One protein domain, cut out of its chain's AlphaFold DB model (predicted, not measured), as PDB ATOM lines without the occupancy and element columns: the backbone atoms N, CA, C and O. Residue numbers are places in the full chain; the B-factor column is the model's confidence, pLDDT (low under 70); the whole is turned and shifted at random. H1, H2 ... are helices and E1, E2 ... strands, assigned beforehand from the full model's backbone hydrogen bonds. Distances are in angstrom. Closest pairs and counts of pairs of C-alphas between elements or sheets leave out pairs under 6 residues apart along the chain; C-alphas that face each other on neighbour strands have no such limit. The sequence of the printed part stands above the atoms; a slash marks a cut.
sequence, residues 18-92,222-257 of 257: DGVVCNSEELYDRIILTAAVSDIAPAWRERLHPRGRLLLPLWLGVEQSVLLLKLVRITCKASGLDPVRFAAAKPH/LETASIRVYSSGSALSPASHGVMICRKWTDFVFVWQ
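This is residues 18 to 92 and 222 to 257 of the 257 residues of an uncharacterized protein of Caldithrix sp (UniProt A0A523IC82). What shape is this? It is a small sandwich of two crossed sheets, only partly face to face: a strongly twisted sheet of E1, E2, E3 and E4, and a smaller sheet of E5, E7 and E6. The sheets come close where E4 meets E5, and the short helix H1 only grazes the larger sheet. What is it made of? The printed part has 111 residues, mostly strand by class, with E1 H1 E2 E3 E4 E5 E6 E7 along the chain; sheet E1 E2 E3 E4 is mixed, sheet E5 E7 E6 antiparallel. It is compact, with a radius of gyration of the C-alphas of 13.5 A and spans of 39 by 30 by 22 A.

What comes first? E1, residues 28 to 32, H1, residues 42 to 46, and E2, residues 48 to 59, form a strand-helix-strand unit, two parallel neighbour strands with a helix between, its crossover right-handed; N 31 and O 53 are 3.0 A apart. H1 has its O i to N i+4 pair within hydrogen-bond range, and E2 bends by 120 degrees at residue 51. What follows? E2, E3, residues 64 to 72, and E4, residues 75 to 83, form a meander of two hairpins, each strand the antiparallel neighbour of the one before; N 56 and O 67 are 3.1 A apart, N 81 and O 66 3.1 A. And the second sheet? E7, residues 250 to 256, is antiparallel to E5, residues 225 to 231, with N 228 and O 253 2.8 A apart, and forms a hairpin with E6, residues 243 to 246, with N 245 and O 252 2.8 A apart. The sheets' strands stand at 70 degrees; the closest C-alphas of E4 and E5, Cys 76 and Arg 228, are 5.0 A apart.

Where are the anchors? E1 begins at C-alpha 28, (44.569, -52.749, -12.821), and E7 ends at C-alpha 256, (53.531, -35.715, 11.708). Which strands are long? From first to last C-alpha, E3 measures 23.0 A, E4 22.8 A and E2 20.9 A.

Where is the cut? Residues 93 to 221 are not printed, and C-alphas 92 and 222 are 24.5 A apart. Which link is long? E5 to E6, with 11 residues. Where is confidence low? pLDDT is under 70 at residues 60 to 92, 235 to 241 and 257.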
ATOM      1  N   ASP A  18      37.718 -64.830  -2.644       88.88
ATOM      2  CA  ASP A  18      38.386 -64.035  -1.611       88.88
ATOM      3  C   ASP A  18      39.187 -62.896  -2.264       88.88
ATOM      4  O   ASP A  18      40.222 -63.112  -2.902       88.88
ATOM      5  N   GLY A  19      38.706 -61.663  -2.087       86.44
ATOM      6  CA  GLY A  19      39.339 -60.464  -2.633       86.44
ATOM      7  C   GLY A  19      40.762 -60.214  -2.120       86.44
ATOM      8  O   GLY A  19      41.513 -59.496  -2.777       86.44
ATOM      9  N   VAL A  20      41.172 -60.817  -0.995       86.56
ATOM     10  CA  VAL A  20      42.556 -60.737  -0.485       86.56
ATOM     11  C   VAL A  20      43.532 -61.493  -1.384       86.56
ATOM     12  O   VAL A  20      44.672 -61.061  -1.538       86.56
ATOM     13  N   VAL A  21      43.088 -62.599  -1.987       85.38
ATOM     14  CA  VAL A  21      43.931 -63.451  -2.840       85.38
ATOM     15  C   VAL A  21      44.084 -62.856  -4.240       85.38
ATOM     16  O   VAL A  21      45.154 -62.972  -4.821       85.38
ATOM     17  N   CYS A  22      43.054 -62.163  -4.740       80.38
ATOM     18  CA  CYS A  22      43.020 -61.565  -6.079       80.38
ATOM     19  C   CYS A  22      43.351 -62.586  -7.191       80.38
ATOM     20  O   CYS A  22      44.429 -62.574  -7.770       80.38
ATOM     21  N   ASN A  23      42.394 -63.461  -7.518       79.44
ATOM     22  CA  ASN A  23      42.555 -64.554  -8.496       79.44
ATOM     23  C   ASN A  23      42.566 -64.110  -9.977       79.44
ATOM     24  O   ASN A  23      42.285 -64.917 -10.859       79.44
ATOM     25  N   SER A  24      42.808 -62.830 -10.257       83.50
ATOM     26  CA  SER A  24      42.898 -62.317 -11.624       83.50
ATOM     27  C   SER A  24      44.357 -62.236 -12.040       83.50
ATOM     28  O   SER A  24      45.192 -61.806 -11.249       83.50
ATOM     29  N   GLU A  25      44.660 -62.588 -13.286       84.19
ATOM     30  CA  GLU A  25      45.993 -62.366 -13.856       84.19
ATOM     31  C   GLU A  25      46.164 -60.955 -14.439       84.19
ATOM     32  O   GLU A  25      47.286 -60.539 -14.726       84.19
ATOM     33  N   GLU A  26      45.078 -60.190 -14.576       89.06
ATOM     34  CA  GLU A  26      45.098 -58.848 -15.159       89.06
ATOM     35  C   GLU A  26      45.740 -57.803 -14.237       89.06
ATOM     36  O   GLU A  26      45.705 -57.903 -13.006       89.06
ATOM     37  N   LEU A  27      46.303 -56.761 -14.855       92.12
ATOM     38  CA  LEU A  27      46.767 -55.569 -14.155       92.12
ATOM     39  C   LEU A  27      45.683 -54.491 -14.156       92.12
ATOM     40  O   LEU A  27      45.012 -54.259 -15.158       92.12
ATOM     41  N   TYR A  28      45.566 -53.786 -13.036       91.88
ATOM     42  CA  TYR A  28      44.569 -52.749 -12.821       91.88
ATOM     43  C   TYR A  28      45.215 -51.368 -12.714       91.88
ATOM     44  O   TYR A  28      46.208 -51.164 -12.010       91.88
ATOM     45  N   ASP A  29      44.590 -50.368 -13.335       91.31
ATOM     46  CA  ASP A  29      44.909 -48.957 -13.082       91.31
ATOM     47  C   ASP A  29      44.460 -48.512 -11.690       91.31
ATOM     48  O   ASP A  29      45.015 -47.582 -11.092       91.31
ATOM     49  N   ARG A  30      43.397 -49.134 -11.175       90.81
ATOM     50  CA  ARG A  30      42.791 -48.792  -9.894       90.81
ATOM     51  C   ARG A  30      42.278 -50.042  -9.214       90.81
ATOM     52  O   ARG A  30      41.538 -50.809  -9.816       90.81
ATOM     53  N   ILE A  31      42.604 -50.176  -7.940       90.75
ATOM     54  CA  ILE A  31      42.006 -51.173  -7.060       90.75
ATOM     55  C   ILE A  31      41.290 -50.404  -5.952       90.75
ATOM     56  O   ILE A  31      41.883 -49.540  -5.300       90.75
ATOM     57  N   ILE A  32      39.998 -50.674  -5.780       90.06
ATOM     58  CA  ILE A  32      39.145 -50.013  -4.789       90.06
ATOM     59  C   ILE A  32      38.598 -51.084  -3.859       90.06
ATOM     60  O   ILE A  32      37.906 -52.000  -4.299       90.06
ATOM     61  N   LEU A  33      38.900 -50.955  -2.571       87.25
ATOM     62  CA  LEU A  33      38.361 -51.822  -1.540       87.25
ATOM     63  C   LEU A  33      37.167 -51.136  -0.891       87.25
ATOM     64  O   LEU A  33      37.250 -49.998  -0.432       87.25
ATOM     65  N   THR A  34      36.065 -51.867  -0.814       84.00
ATOM     66  CA  THR A  34      34.832 -51.459  -0.129       84.00
ATOM     67  C   THR A  34      34.652 -52.192   1.205       84.00
ATOM     68  O   THR A  34      33.567 -52.197   1.779       84.00
ATOM     69  N   ALA A  35      35.720 -52.813   1.710       83.25
ATOM     70  CA  ALA A  35      35.783 -53.478   3.005       83.25
ATOM     71  C   ALA A  35      37.070 -53.071   3.725       83.25
ATOM     72  O   ALA A  35      38.115 -52.912   3.089       83.25
ATOM     73  N   ALA A  36      36.994 -52.886   5.042       78.00
ATOM     74  CA  ALA A  36      38.142 -52.476   5.836       78.00
ATOM     75  C   ALA A  36      39.160 -53.609   5.972       78.00
ATOM     76  O   ALA A  36      38.797 -54.771   6.197       78.00
ATOM     77  N   VAL A  37      40.436 -53.243   5.875       82.25
ATOM     78  CA  VAL A  37      41.575 -54.165   5.913       82.25
ATOM     79  C   VAL A  37      42.627 -53.676   6.896       82.25
ATOM     80  O   VAL A  37      42.797 -52.479   7.098       82.25
ATOM     81  N   SER A  38      43.337 -54.600   7.534       82.38
ATOM     82  CA  SER A  38      44.385 -54.283   8.515       82.38
ATOM     83  C   SER A  38      45.785 -54.161   7.903       82.38
ATOM     84  O   SER A  38      46.723 -53.789   8.604       82.38
ATOM     85  N   ASP A  39      45.941 -54.550   6.637       87.19
ATOM     86  CA  ASP A  39      47.216 -54.671   5.928       87.19
ATOM     87  C   ASP A  39      46.974 -54.581   4.409       87.19
ATOM     88  O   ASP A  39      45.833 -54.683   3.950       87.19
ATOM     89  N   ILE A  40      48.042 -54.409   3.631       87.38
ATOM     90  CA  ILE A  40      48.019 -54.368   2.167       87.38
ATOM     91  C   ILE A  40      48.538 -55.703   1.637       87.38
ATOM     92  O   ILE A  40      49.722 -56.015   1.764       87.38
ATOM     93  N   ALA A  41      47.649 -56.495   1.035       89.12
ATOM     94  CA  ALA A  41      48.026 -57.792   0.490       89.12
ATOM     95  C   ALA A  41      49.010 -57.637  -0.690       89.12
ATOM     96  O   ALA A  41      48.794 -56.775  -1.552       89.12
ATOM     97  N   PRO A  42      50.052 -58.490  -0.787       87.88
ATOM     98  CA  PRO A  42      50.989 -58.473  -1.911       87.88
ATOM     99  C   PRO A  42      50.289 -58.601  -3.265       87.88
ATOM    100  O   PRO A  42      50.634 -57.871  -4.190       87.88
ATOM    101  N   ALA A  43      49.240 -59.428  -3.337       89.81
ATOM    102  CA  ALA A  43      48.462 -59.652  -4.549       89.81
ATOM    103  C   ALA A  43      47.883 -58.349  -5.127       89.81
ATOM    104  O   ALA A  43      47.989 -58.106  -6.324       89.81
ATOM    105  N   TRP A  44      47.361 -57.441  -4.291       90.25
ATOM    106  CA  TRP A  44      46.846 -56.153  -4.776       90.25
ATOM    107  C   TRP A  44      47.952 -55.280  -5.360       90.25
ATOM    108  O   TRP A  44      47.747 -54.612  -6.367       90.25
ATOM    109  N   ARG A  45      49.135 -55.280  -4.738       85.94
ATOM    110  CA  ARG A  45      50.291 -54.518  -5.224       85.94
ATOM    111  C   ARG A  45      50.815 -55.088  -6.539       85.94
ATOM    112  O   ARG A  45      51.149 -54.321  -7.434       85.94
ATOM    113  N   GLU A  46      50.908 -56.407  -6.636       88.06
ATOM    114  CA  GLU A  46      51.399 -57.117  -7.821       88.06
ATOM    115  C   GLU A  46      50.446 -56.987  -9.007       88.06
ATOM    116  O   GLU A  46      50.905 -56.932 -10.144       88.06
ATOM    117  N   ARG A  47      49.136 -56.877  -8.744       90.81
ATOM    118  CA  ARG A  47      48.116 -56.639  -9.772       90.81
ATOM    119  C   ARG A  47      47.870 -55.167 -10.089       90.81
ATOM    120  O   ARG A  47      47.017 -54.860 -10.912       90.81
ATOM    121  N   LEU A  48      48.591 -54.234  -9.474       89.38
ATOM    122  CA  LEU A  48      48.450 -52.812  -9.774       89.38
ATOM    123  C   LEU A  48      49.499 -52.380 -10.802       89.38
ATOM    124  O   LEU A  48      50.690 -52.657 -10.652       89.38
ATOM    125  N   HIS A  49      49.083 -51.629 -11.821       88.75
ATOM    126  CA  HIS A  49      50.039 -51.004 -12.732       88.75
ATOM    127  C   HIS A  49      51.027 -50.091 -11.974       88.75
ATOM    128  O   HIS A  49      50.662 -49.501 -10.954       88.75
ATOM    129  N   PRO A  50      52.251 -49.852 -12.495       81.81
ATOM    130  CA  PRO A  50      53.259 -49.016 -11.826       81.81
ATOM    131  C   PRO A  50      52.813 -47.588 -11.458       81.81
ATOM    132  O   PRO A  50      53.434 -46.949 -10.611       81.81
ATOM    133  N   ARG A  51      51.769 -47.063 -12.118       81.31
ATOM    134  CA  ARG A  51      51.156 -45.746 -11.845       81.31
ATOM    135  C   ARG A  51      49.727 -45.846 -11.306       81.31
ATOM    136  O   ARG A  51      49.048 -44.817 -11.205       81.31
ATOM    137  N   GLY A  52      49.272 -47.057 -11.006       82.50
ATOM    138  CA  GLY A  52      47.928 -47.311 -10.530       82.50
ATOM    139  C   GLY A  52      47.702 -46.783  -9.117       82.50
ATOM    140  O   GLY A  52      48.625 -46.347  -8.420       82.50
ATOM    141  N   ARG A  53      46.441 -46.767  -8.692       84.25
ATOM    142  CA  ARG A  53      46.033 -46.252  -7.377       84.25
ATOM    143  C   ARG A  53      45.301 -47.320  -6.582       84.25
ATOM    144  O   ARG A  53      44.432 -47.997  -7.124       84.25
ATOM    145  N   LEU A  54      45.611 -47.408  -5.294       86.06
ATOM    146  CA  LEU A  54      44.925 -48.281  -4.353       86.06
ATOM    147  C   LEU A  54      44.135 -47.412  -3.375       86.06
ATOM    148  O   LEU A  54      44.707 -46.612  -2.638       86.06
ATOM    149  N   LEU A  55      42.816 -47.546  -3.383       83.44
ATOM    150  CA  LEU A  55      41.940 -46.895  -2.414       83.44
ATOM    151  C   LEU A  55      41.417 -47.962  -1.462       83.44
ATOM    152  O   LEU A  55      40.771 -48.908  -1.914       83.44
ATOM    153  N   LEU A  56      41.691 -47.819  -0.167       81.31
ATOM    154  CA  LEU A  56      41.209 -48.773   0.825       81.31
ATOM    155  C   LEU A  56      40.880 -48.120   2.170       81.31
ATOM    156  O   LEU A  56      41.469 -47.098   2.527       81.31
ATOM    157  N   PRO A  57      39.964 -48.715   2.950       74.06
ATOM    158  CA  PRO A  57      39.792 -48.381   4.352       74.06
ATOM    159  C   PRO A  57      40.834 -49.154   5.163       74.06
ATOM    160  O   PRO A  57      40.725 -50.373   5.316       74.06
ATOM    161  N   LEU A  58      41.853 -48.459   5.668       76.94
ATOM    162  CA  LEU A  58      42.867 -49.072   6.518       76.94
ATOM    163  C   LEU A  58      42.414 -49.022   7.975       76.94
ATOM    164  O   LEU A  58      42.032 -47.975   8.499       76.94
ATOM    165  N   TRP A  59      42.499 -50.165   8.641       74.38
ATOM    166  CA  TRP A  59      42.248 -50.290  10.064       74.38
ATOM    167  C   TRP A  59      43.563 -50.313  10.846       74.38
ATOM    168  O   TRP A  59      44.389 -51.222  10.707       74.38
ATOM    169  N   LEU A  60      43.738 -49.317  11.712       69.19
ATOM    170  CA  LEU A  60      44.936 -49.150  12.543       69.19
ATOM    171  C   LEU A  60      44.748 -49.642  13.985       69.19
ATOM    172  O   LEU A  60      45.530 -49.301  14.857       69.19
ATOM    173  N   GLY A  61      43.741 -50.483  14.237       57.69
ATOM    174  CA  GLY A  61      43.509 -51.114  15.543       57.69
ATOM    175  C   GLY A  61      42.250 -50.641  16.267       57.69
ATOM    176  O   GLY A  61      41.779 -51.323  17.171       57.69
ATOM    177  N   VAL A  62      41.654 -49.516  15.860       52.53
ATOM    178  CA  VAL A  62      40.617 -48.861  16.677       52.53
ATOM    179  C   VAL A  62      39.594 -48.032  15.904       52.53
ATOM    180  O   VAL A  62      38.415 -48.061  16.239       52.53
ATOM    181  N   GLU A  63      40.009 -47.383  14.819       49.91
ATOM    182  CA  GLU A  63      39.121 -46.737  13.855       49.91
ATOM    183  C   GLU A  63      39.535 -47.091  12.430       49.91
ATOM    184  O   GLU A  63      40.676 -47.476  12.153       49.91
ATOM    185  N   GLN A  64      38.554 -47.031  11.538       48.72
ATOM    186  CA  GLN A  64      38.773 -47.186  10.114       48.72
ATOM    187  C   GLN A  64      38.983 -45.798   9.525       48.72
ATOM    188  O   GLN A  64      38.122 -44.925   9.638       48.72
ATOM    189  N   SER A  65      40.131 -45.603   8.894       50.81
ATOM    190  CA  SER A  65      40.408 -44.400   8.117       50.81
ATOM    191  C   SER A  65      40.444 -44.796   6.650       50.81
ATOM    192  O   SER A  65      41.090 -45.784   6.290       50.81
ATOM    193  N   VAL A  66      39.762 -44.048   5.778       47.72
ATOM    194  CA  VAL A  66      39.989 -44.229   4.342       47.72
ATOM    195  C   VAL A  66      41.311 -43.603   3.986       47.72
ATOM    196  O   VAL A  66      41.523 -42.398   4.126       47.72
ATOM    197  N   LEU A  67      42.197 -44.454   3.492       52.75
ATOM    198  CA  LEU A  67      43.456 -44.037   2.930       52.75
ATOM    199  C   LEU A  67      43.361 -44.181   1.420       52.75
ATOM    200  O   LEU A  67      43.232 -45.279   0.871       52.75
ATOM    201  N   LEU A  68      43.473 -43.050   0.731       47.81
ATOM    202  CA  LEU A  68      43.851 -43.074  -0.669       47.81
ATOM    203  C   LEU A  68      45.367 -43.250  -0.733       47.81
ATOM    204  O   LEU A  68      46.122 -42.329  -0.418       47.81
ATOM    205  N   LEU A  69      45.815 -44.431  -1.150       53.91
ATOM    206  CA  LEU A  69      47.227 -44.730  -1.335       53.91
ATOM    207  C   LEU A  69      47.588 -44.580  -2.812       53.91
ATOM    208  O   LEU A  69      47.155 -45.338  -3.685       53.91
ATOM    209  N   LYS A  70      48.443 -43.601  -3.110       50.09
ATOM    210  CA  LYS A  70      49.162 -43.582  -4.385       50.09
ATOM    211  C   LYS A  70      50.449 -44.383  -4.216       50.09
ATOM    212  O   LYS A  70      51.425 -43.862  -3.681       50.09
ATOM    213  N   LEU A  71      50.431 -45.639  -4.655       48.62
ATOM    214  CA  LEU A  71      51.603 -46.512  -4.660       48.62
ATOM    215  C   LEU A  71      52.592 -46.020  -5.722       48.62
ATOM    216  O   LEU A  71      52.311 -46.085  -6.916       48.62
ATOM    217  N   VAL A  72      53.759 -45.527  -5.300       41.91
ATOM    218  CA  VAL A  72      54.891 -45.279  -6.197       41.91
ATOM    219  C   VAL A  72      56.056 -46.136  -5.731       41.91
ATOM    220  O   VAL A  72      56.793 -45.772  -4.820       41.91
ATOM    221  N   ARG A  73      56.211 -47.293  -6.381       38.59
ATOM    222  CA  ARG A  73      57.479 -48.029  -6.490       38.59
ATOM    223  C   ARG A  73      58.254 -48.227  -5.167       38.59
ATOM    224  O   ARG A  73      59.468 -48.215  -5.233       38.59
ATOM    225  N   ILE A  74      57.567 -48.451  -4.026       40.97
ATOM    226  CA  ILE A  74      58.061 -48.688  -2.631       40.97
ATOM    227  C   ILE A  74      57.751 -47.549  -1.624       40.97
ATOM    228  O   ILE A  74      58.019 -47.680  -0.438       40.97
ATOM    229  N   THR A  75      57.103 -46.456  -2.034       35.03
ATOM    230  CA  THR A  75      56.551 -45.463  -1.090       35.03
ATOM    231  C   THR A  75      55.131 -45.071  -1.480       35.03
ATOM    232  O   THR A  75      54.820 -44.869  -2.653       35.03
ATOM    233  N   CYS A  76      54.249 -44.977  -0.488       40.19
ATOM    234  CA  CYS A  76      52.948 -44.334  -0.647       40.19
ATOM    235  C   CYS A  76      53.002 -42.947  -0.022       40.19
ATOM    236  O   CYS A  76      53.695 -42.752   0.972       40.19
ATOM    237  N   LYS A  77      52.247 -42.004  -0.586       41.84
ATOM    238  CA  LYS A  77      51.787 -40.824   0.146       41.84
ATOM    239  C   LYS A  77      50.288 -41.001   0.328       41.84
ATOM    240  O   LYS A  77      49.568 -41.084  -0.669       41.84
ATOM    241  N   ALA A  78      49.852 -41.133   1.574       48.03
ATOM    242  CA  ALA A  78      48.437 -41.121   1.905       48.03
ATOM    243  C   ALA A  78      47.982 -39.688   2.175       48.03
ATOM    244  O   ALA A  78      48.710 -38.907   2.785       48.03
ATOM    245  N   SER A  79      46.775 -39.368   1.736       45.69
ATOM    246  CA  SER A  79      45.986 -38.268   2.279       45.69
ATOM    247  C   SER A  79      44.764 -38.897   2.931       45.69
ATOM    248  O   SER A  79      44.089 -39.705   2.283       45.69
ATOM    249  N   GLY A  80      44.502 -38.564   4.192       43.97
ATOM    250  CA  GLY A  80      43.266 -38.972   4.843       43.97
ATOM    251  C   GLY A  80      42.062 -38.443   4.084       43.97
ATOM    252  O   GLY A  80      42.003 -37.256   3.768       43.97
ATOM    253  N   LEU A  81      41.124 -39.329   3.779       47.06
ATOM    254  CA  LEU A  81      39.745 -38.942   3.506       47.06
ATOM    255  C   LEU A  81      38.942 -39.211   4.784       47.06
ATOM    256  O   LEU A  81      39.382 -40.014   5.612       47.06
ATOM    257  N   ASP A  82      37.825 -38.501   4.956       42.78
ATOM    258  CA  ASP A  82      37.005 -38.477   6.175       42.78
ATOM    259  C   ASP A  82      36.874 -39.847   6.881       42.78
ATOM    260  O   ASP A  82      36.815 -40.890   6.218       42.78
ATOM    261  N   PRO A  83      36.793 -39.881   8.227       47.06
ATOM    262  CA  PRO A  83      36.568 -41.125   8.957       47.06
ATOM    263  C   PRO A  83      35.253 -41.774   8.507       47.06
ATOM    264  O   PRO A  83      34.193 -41.148   8.507       47.06
ATOM    265  N   VAL A  84      35.308 -43.053   8.140       47.84
ATOM    266  CA  VAL A  84      34.157 -43.808   7.621       47.84
ATOM    267  C   VAL A  84      34.168 -45.236   8.145       47.84
ATOM    268  O   VAL A  84      35.209 -45.773   8.509       47.84
ATOM    269  N   ARG A  85      32.991 -45.868   8.183       51.56
ATOM    270  CA  ARG A  85      32.820 -47.249   8.645       51.56
ATOM    271  C   ARG A  85      32.409 -48.157   7.488       51.56
ATOM    272  O   ARG A  85      31.324 -48.028   6.939       51.56
ATOM    273  N   PHE A  86      33.269 -49.110   7.184       54.31
ATOM    274  CA  PHE A  86      33.091 -50.246   6.298       54.31
ATOM    275  C   PHE A  86      32.946 -51.543   7.092       54.31
ATOM    276  O   PHE A  86      33.443 -51.686   8.214       54.31
ATOM    277  N   ALA A  87      32.297 -52.530   6.480       60.41
ATOM    278  CA  ALA A  87      32.358 -53.896   6.974       60.41
ATOM    279  C   ALA A  87      33.819 -54.371   6.986       60.41
ATOM    280  O   ALA A  87      34.590 -54.075   6.070       60.41
ATOM    281  N   ALA A  88      34.210 -55.091   8.033       53.69
ATOM    282  CA  ALA A  88      35.514 -55.734   8.065       53.69
ATOM    283  C   ALA A  88      35.537 -56.888   7.055       53.69
ATOM    284  O   ALA A  88      34.557 -57.625   6.934       53.69
ATOM    285  N   ALA A  89      36.668 -57.083   6.375       50.94
ATOM    286  CA  ALA A  89      36.844 -58.225   5.476       50.94
ATOM    287  C   ALA A  89      36.746 -59.588   6.202       50.94
ATOM    288  O   ALA A  89      36.555 -60.614   5.552       50.94
ATOM    289  N   LYS A  90      36.848 -59.613   7.543       42.94
ATOM    290  CA  LYS A  90      36.573 -60.780   8.400       42.94
ATOM    291  C   LYS A  90      35.868 -60.373   9.705       42.94
ATOM    292  O   LYS A  90      36.082 -59.250  10.164       42.94
ATOM    293  N   PRO A  91      35.058 -61.253  10.326       30.59
ATOM    294  CA  PRO A  91      34.386 -60.948  11.587       30.59
ATOM    295  C   PRO A  91      35.381 -60.816  12.747       30.59
ATOM    296  O   PRO A  91      36.376 -61.536  12.798       30.59
ATOM    297  N   HIS A  92      35.073 -59.930  13.695       36.41
ATOM    298  CA  HIS A  92      35.793 -59.769  14.958       36.41
ATOM    299  C   HIS A  92      34.868 -60.177  16.117       36.41
ATOM    300  O   HIS A  92      33.702 -59.773  16.139       36.41
ATOM    301  N   LEU A 222      44.998 -37.030  11.319       71.06
ATOM    302  CA  LEU A 222      45.210 -37.657  10.012       71.06
ATOM    303  C   LEU A 222      45.460 -36.613   8.905       71.06
ATOM    304  O   LEU A 222      46.181 -36.888   7.947       71.06
ATOM    305  N   GLU A 223      44.901 -35.411   9.048       72.81
ATOM    306  CA  GLU A 223      45.054 -34.298   8.112       72.81
ATOM    307  C   GLU A 223      46.490 -33.757   8.021       72.81
ATOM    308  O   GLU A 223      46.882 -33.253   6.970       72.81
ATOM    309  N   THR A 224      47.281 -33.895   9.090       75.25
ATOM    310  CA  THR A 224      48.697 -33.485   9.126       75.25
ATOM    311  C   THR A 224      49.661 -34.666   8.995       75.25
ATOM    312  O   THR A 224      50.880 -34.483   8.976       75.25
ATOM    313  N   ALA A 225      49.144 -35.893   8.889       76.06
ATOM    314  CA  ALA A 225      49.953 -37.099   8.820       76.06
ATOM    315  C   ALA A 225      50.377 -37.429   7.381       76.06
ATOM    316  O   ALA A 225      49.556 -37.614   6.481       76.06
ATOM    317  N   SER A 226      51.677 -37.623   7.177       77.94
ATOM    318  CA  SER A 226      52.216 -38.282   5.988       77.94
ATOM    319  C   SER A 226      52.475 -39.755   6.298       77.94
ATOM    320  O   SER A 226      53.371 -40.077   7.077       77.94
ATOM    321  N   ILE A 227      51.757 -40.656   5.626       79.50
ATOM    322  CA  ILE A 227      51.941 -42.108   5.771       79.50
ATOM    323  C   ILE A 227      52.798 -42.627   4.626       79.50
ATOM    324  O   ILE A 227      52.416 -42.486   3.462       79.50
ATOM    325  N   ARG A 228      53.924 -43.255   4.966       81.19
ATOM    326  CA  ARG A 228      54.766 -44.026   4.044       81.19
ATOM    327  C   ARG A 228      54.531 -45.513   4.281       81.19
ATOM    328  O   ARG A 228      54.294 -45.929   5.406       81.19
ATOM    329  N   VAL A 229      54.581 -46.303   3.217       80.12
ATOM    330  CA  VAL A 229      54.275 -47.738   3.254       80.12
ATOM    331  C   VAL A 229      55.411 -48.486   2.590       80.12
ATOM    332  O   VAL A 229      55.728 -48.194   1.435       80.12
ATOM    333  N   TYR A 230      55.969 -49.452   3.305       81.06
ATOM    334  CA  TYR A 230      57.067 -50.298   2.860       81.06
ATOM    335  C   TYR A 230      56.635 -51.757   2.860       81.06
ATOM    336  O   TYR A 230      55.707 -52.149   3.563       81.06
ATOM    337  N   SER A 231      57.312 -52.576   2.057       82.38
ATOM    338  CA  SER A 231      57.182 -54.025   2.199       82.38
ATOM    339  C   SER A 231      57.865 -54.441   3.500       82.38
ATOM    340  O   SER A 231      58.989 -53.996   3.752       82.38
ATOM    341  N   SER A 232      57.217 -55.312   4.269       79.81
ATOM    342  CA  SER A 232      57.808 -55.916   5.463       79.81
ATOM    343  C   SER A 232      59.177 -56.520   5.131       79.81
ATOM    344  O   SER A 232      59.336 -57.185   4.101       79.81
ATOM    345  N   GLY A 233      60.182 -56.215   5.958       70.62
ATOM    346  CA  GLY A 233      61.556 -56.708   5.801       70.62
ATOM    347  C   GLY A 233      62.371 -56.053   4.679       70.62
ATOM    348  O   GLY A 233      63.471 -56.515   4.377       70.62
ATOM    349  N   SER A 234      61.873 -54.987   4.041       70.44
ATOM    350  CA  SER A 234      62.665 -54.243   3.054       70.44
ATOM    351  C   SER A 234      63.815 -53.467   3.717       70.44
ATOM    352  O   SER A 234      63.637 -52.824   4.746       70.44
ATOM    353  N   ALA A 235      65.004 -53.483   3.103       57.78
ATOM    354  CA  ALA A 235      66.200 -52.788   3.608       57.78
ATOM    355  C   ALA A 235      66.086 -51.245   3.592       57.78
ATOM    356  O   ALA A 235      66.948 -50.546   4.122       57.78
ATOM    357  N   LEU A 236      65.018 -50.706   2.997       59.59
ATOM    358  CA  LEU A 236      64.666 -49.287   2.990       59.59
ATOM    359  C   LEU A 236      63.997 -48.915   4.323       59.59
ATOM    360  O   LEU A 236      62.835 -48.523   4.356       59.59
ATOM    361  N   SER A 237      64.726 -49.070   5.425       54.19
ATOM    362  CA  SER A 237      64.247 -48.699   6.757       54.19
ATOM    363  C   SER A 237      64.339 -47.176   6.930       54.19
ATOM    364  O   SER A 237      65.450 -46.637   6.936       54.19
ATOM    365  N   PRO A 238      63.233 -46.421   7.055       52.53
ATOM    366  CA  PRO A 238      63.276 -44.974   7.216       52.53
ATOM    367  C   PRO A 238      63.277 -44.662   8.711       52.53
ATOM    368  O   PRO A 238      62.309 -44.139   9.262       52.53
ATOM    369  N   ALA A 239      64.365 -45.005   9.390       53.16
ATOM    370  CA  ALA A 239      64.542 -44.630  10.783       53.16
ATOM    371  C   ALA A 239      65.123 -43.212  10.862       53.16
ATOM    372  O   ALA A 239      66.294 -42.990  10.557       53.16
ATOM    373  N   SER A 240      64.283 -42.245  11.244       56.00
ATOM    374  CA  SER A 240      64.695 -41.135  12.130       56.00
ATOM    375  C   SER A 240      63.551 -40.192  12.527       56.00
ATOM    376  O   SER A 240      63.670 -39.545  13.557       56.00
ATOM    377  N   HIS A 241      62.437 -40.122  11.780       65.44
ATOM    378  CA  HIS A 241      61.432 -39.057  11.982       65.44
ATOM    379  C   HIS A 241      59.953 -39.513  11.963       65.44
ATOM    380  O   HIS A 241      59.089 -38.748  11.543       65.44
ATOM    381  N   GLY A 242      59.618 -40.738  12.387       77.62
ATOM    382  CA  GLY A 242      58.220 -41.196  12.378       77.62
ATOM    383  C   GLY A 242      57.927 -42.416  13.250       77.62
ATOM    384  O   GLY A 242      58.843 -43.110  13.687       77.62
ATOM    385  N   VAL A 243      56.639 -42.671  13.485       84.75
ATOM    386  CA  VAL A 243      56.136 -43.831  14.239       84.75
ATOM    387  C   VAL A 243      55.865 -44.973  13.273       84.75
ATOM    388  O   VAL A 243      55.211 -44.770  12.251       84.75
ATOM    389  N   MET A 244      56.359 -46.168  13.586       84.94
ATOM    390  CA  MET A 244      56.243 -47.331  12.713       84.94
ATOM    391  C   MET A 244      55.229 -48.340  13.255       84.94
ATOM    392  O   MET A 244      55.310 -48.741  14.414       84.94
ATOM    393  N   ILE A 245      54.313 -48.787  12.396       82.69
ATOM    394  CA  ILE A 245      53.395 -49.898  12.657       82.69
ATOM    395  C   ILE A 245      53.738 -51.028  11.697       82.69
ATOM    396  O   ILE A 245      53.489 -50.933  10.494       82.69
ATOM    397  N   CYS A 246      54.273 -52.112  12.246       84.56
ATOM    398  CA  CYS A 246      54.568 -53.320  11.491       84.56
ATOM    399  C   CYS A 246      53.321 -54.199  11.376       84.56
ATOM    400  O   CYS A 246      52.637 -54.490  12.365       84.56
ATOM    401  N   ARG A 247      53.029 -54.644  10.157       85.88
ATOM    402  CA  ARG A 247      52.018 -55.661   9.860       85.88
ATOM    403  C   ARG A 247      52.685 -56.872   9.213       85.88
ATOM    404  O   ARG A 247      53.906 -56.967   9.117       85.88
ATOM    405  N   LYS A 248      51.873 -57.844   8.803       87.44
ATOM    406  CA  LYS A 248      52.366 -59.098   8.230       87.44
ATOM    407  C   LYS A 248      53.118 -58.844   6.921       87.44
ATOM    408  O   LYS A 248      54.164 -59.445   6.694       87.44
ATOM    409  N   TRP A 249      52.566 -57.994   6.062       86.06
ATOM    410  CA  TRP A 249      53.082 -57.751   4.715       86.06
ATOM    411  C   TRP A 249      53.668 -56.360   4.535       86.06
ATOM    412  O   TRP A 249      54.541 -56.185   3.680       86.06
ATOM    413  N   THR A 250      53.219 -55.382   5.321       85.62
ATOM    414  CA  THR A 250      53.654 -53.994   5.173       85.62
ATOM    415  C   THR A 250      54.040 -53.324   6.480       85.62
ATOM    416  O   THR A 250      53.480 -53.608   7.536       85.62
ATOM    417  N   ASP A 251      54.987 -52.398   6.374       84.81
ATOM    418  CA  ASP A 251      55.366 -51.485   7.446       84.81
ATOM    419  C   ASP A 251      54.841 -50.086   7.114       84.81
ATOM    420  O   ASP A 251      55.149 -49.521   6.057       84.81
ATOM    421  N   PHE A 252      54.034 -49.528   8.013       83.44
ATOM    422  CA  PHE A 252      53.493 -48.176   7.898       83.44
ATOM    423  C   PHE A 252      54.330 -47.224   8.744       83.44
ATOM    424  O   PHE A 252      54.478 -47.441   9.941       83.44
ATOM    425  N   VAL A 253      54.840 -46.150   8.147       84.31
ATOM    426  CA  VAL A 253      55.584 -45.100   8.851       84.31
ATOM    427  C   VAL A 253      54.782 -43.805   8.808       84.31
ATOM    428  O   VAL A 253      54.567 -43.238   7.734       84.31
ATOM    429  N   PHE A 254      54.353 -43.345   9.978       81.69
ATOM    430  CA  PHE A 254      53.598 -42.112  10.182       81.69
ATOM    431  C   PHE A 254      54.551 -40.981  10.549       81.69
ATOM    432  O   PHE A 254      55.295 -41.076  11.525       81.69
ATOM    433  N   VAL A 255      54.514 -39.905   9.771       82.62
ATOM    434  CA  VAL A 255      55.274 -38.678  10.022       82.62
ATOM    435  C   VAL A 255      54.280 -37.544  10.227       82.62
ATOM    436  O   VAL A 255      53.447 -37.302   9.355       82.62
ATOM    437  N   TRP A 256      54.366 -36.868  11.369       80.25
ATOM    438  CA  TRP A 256      53.531 -35.715  11.708       80.25
ATOM    439  C   TRP A 256      54.206 -34.438  11.194       80.25
ATOM    440  O   TRP A 256      55.412 -34.278  11.398       80.25
ATOM    441  N   GLN A 257      53.462 -33.587  10.482       67.75
ATOM    442  CA  GLN A 257      53.931 -32.287   9.979       67.75
ATOM    443  C   GLN A 257      53.462 -31.132  10.857       67.75
ATOM    444  O   GLN A 257      52.339 -31.239  11.404       67.75
TER     445      GLN A 257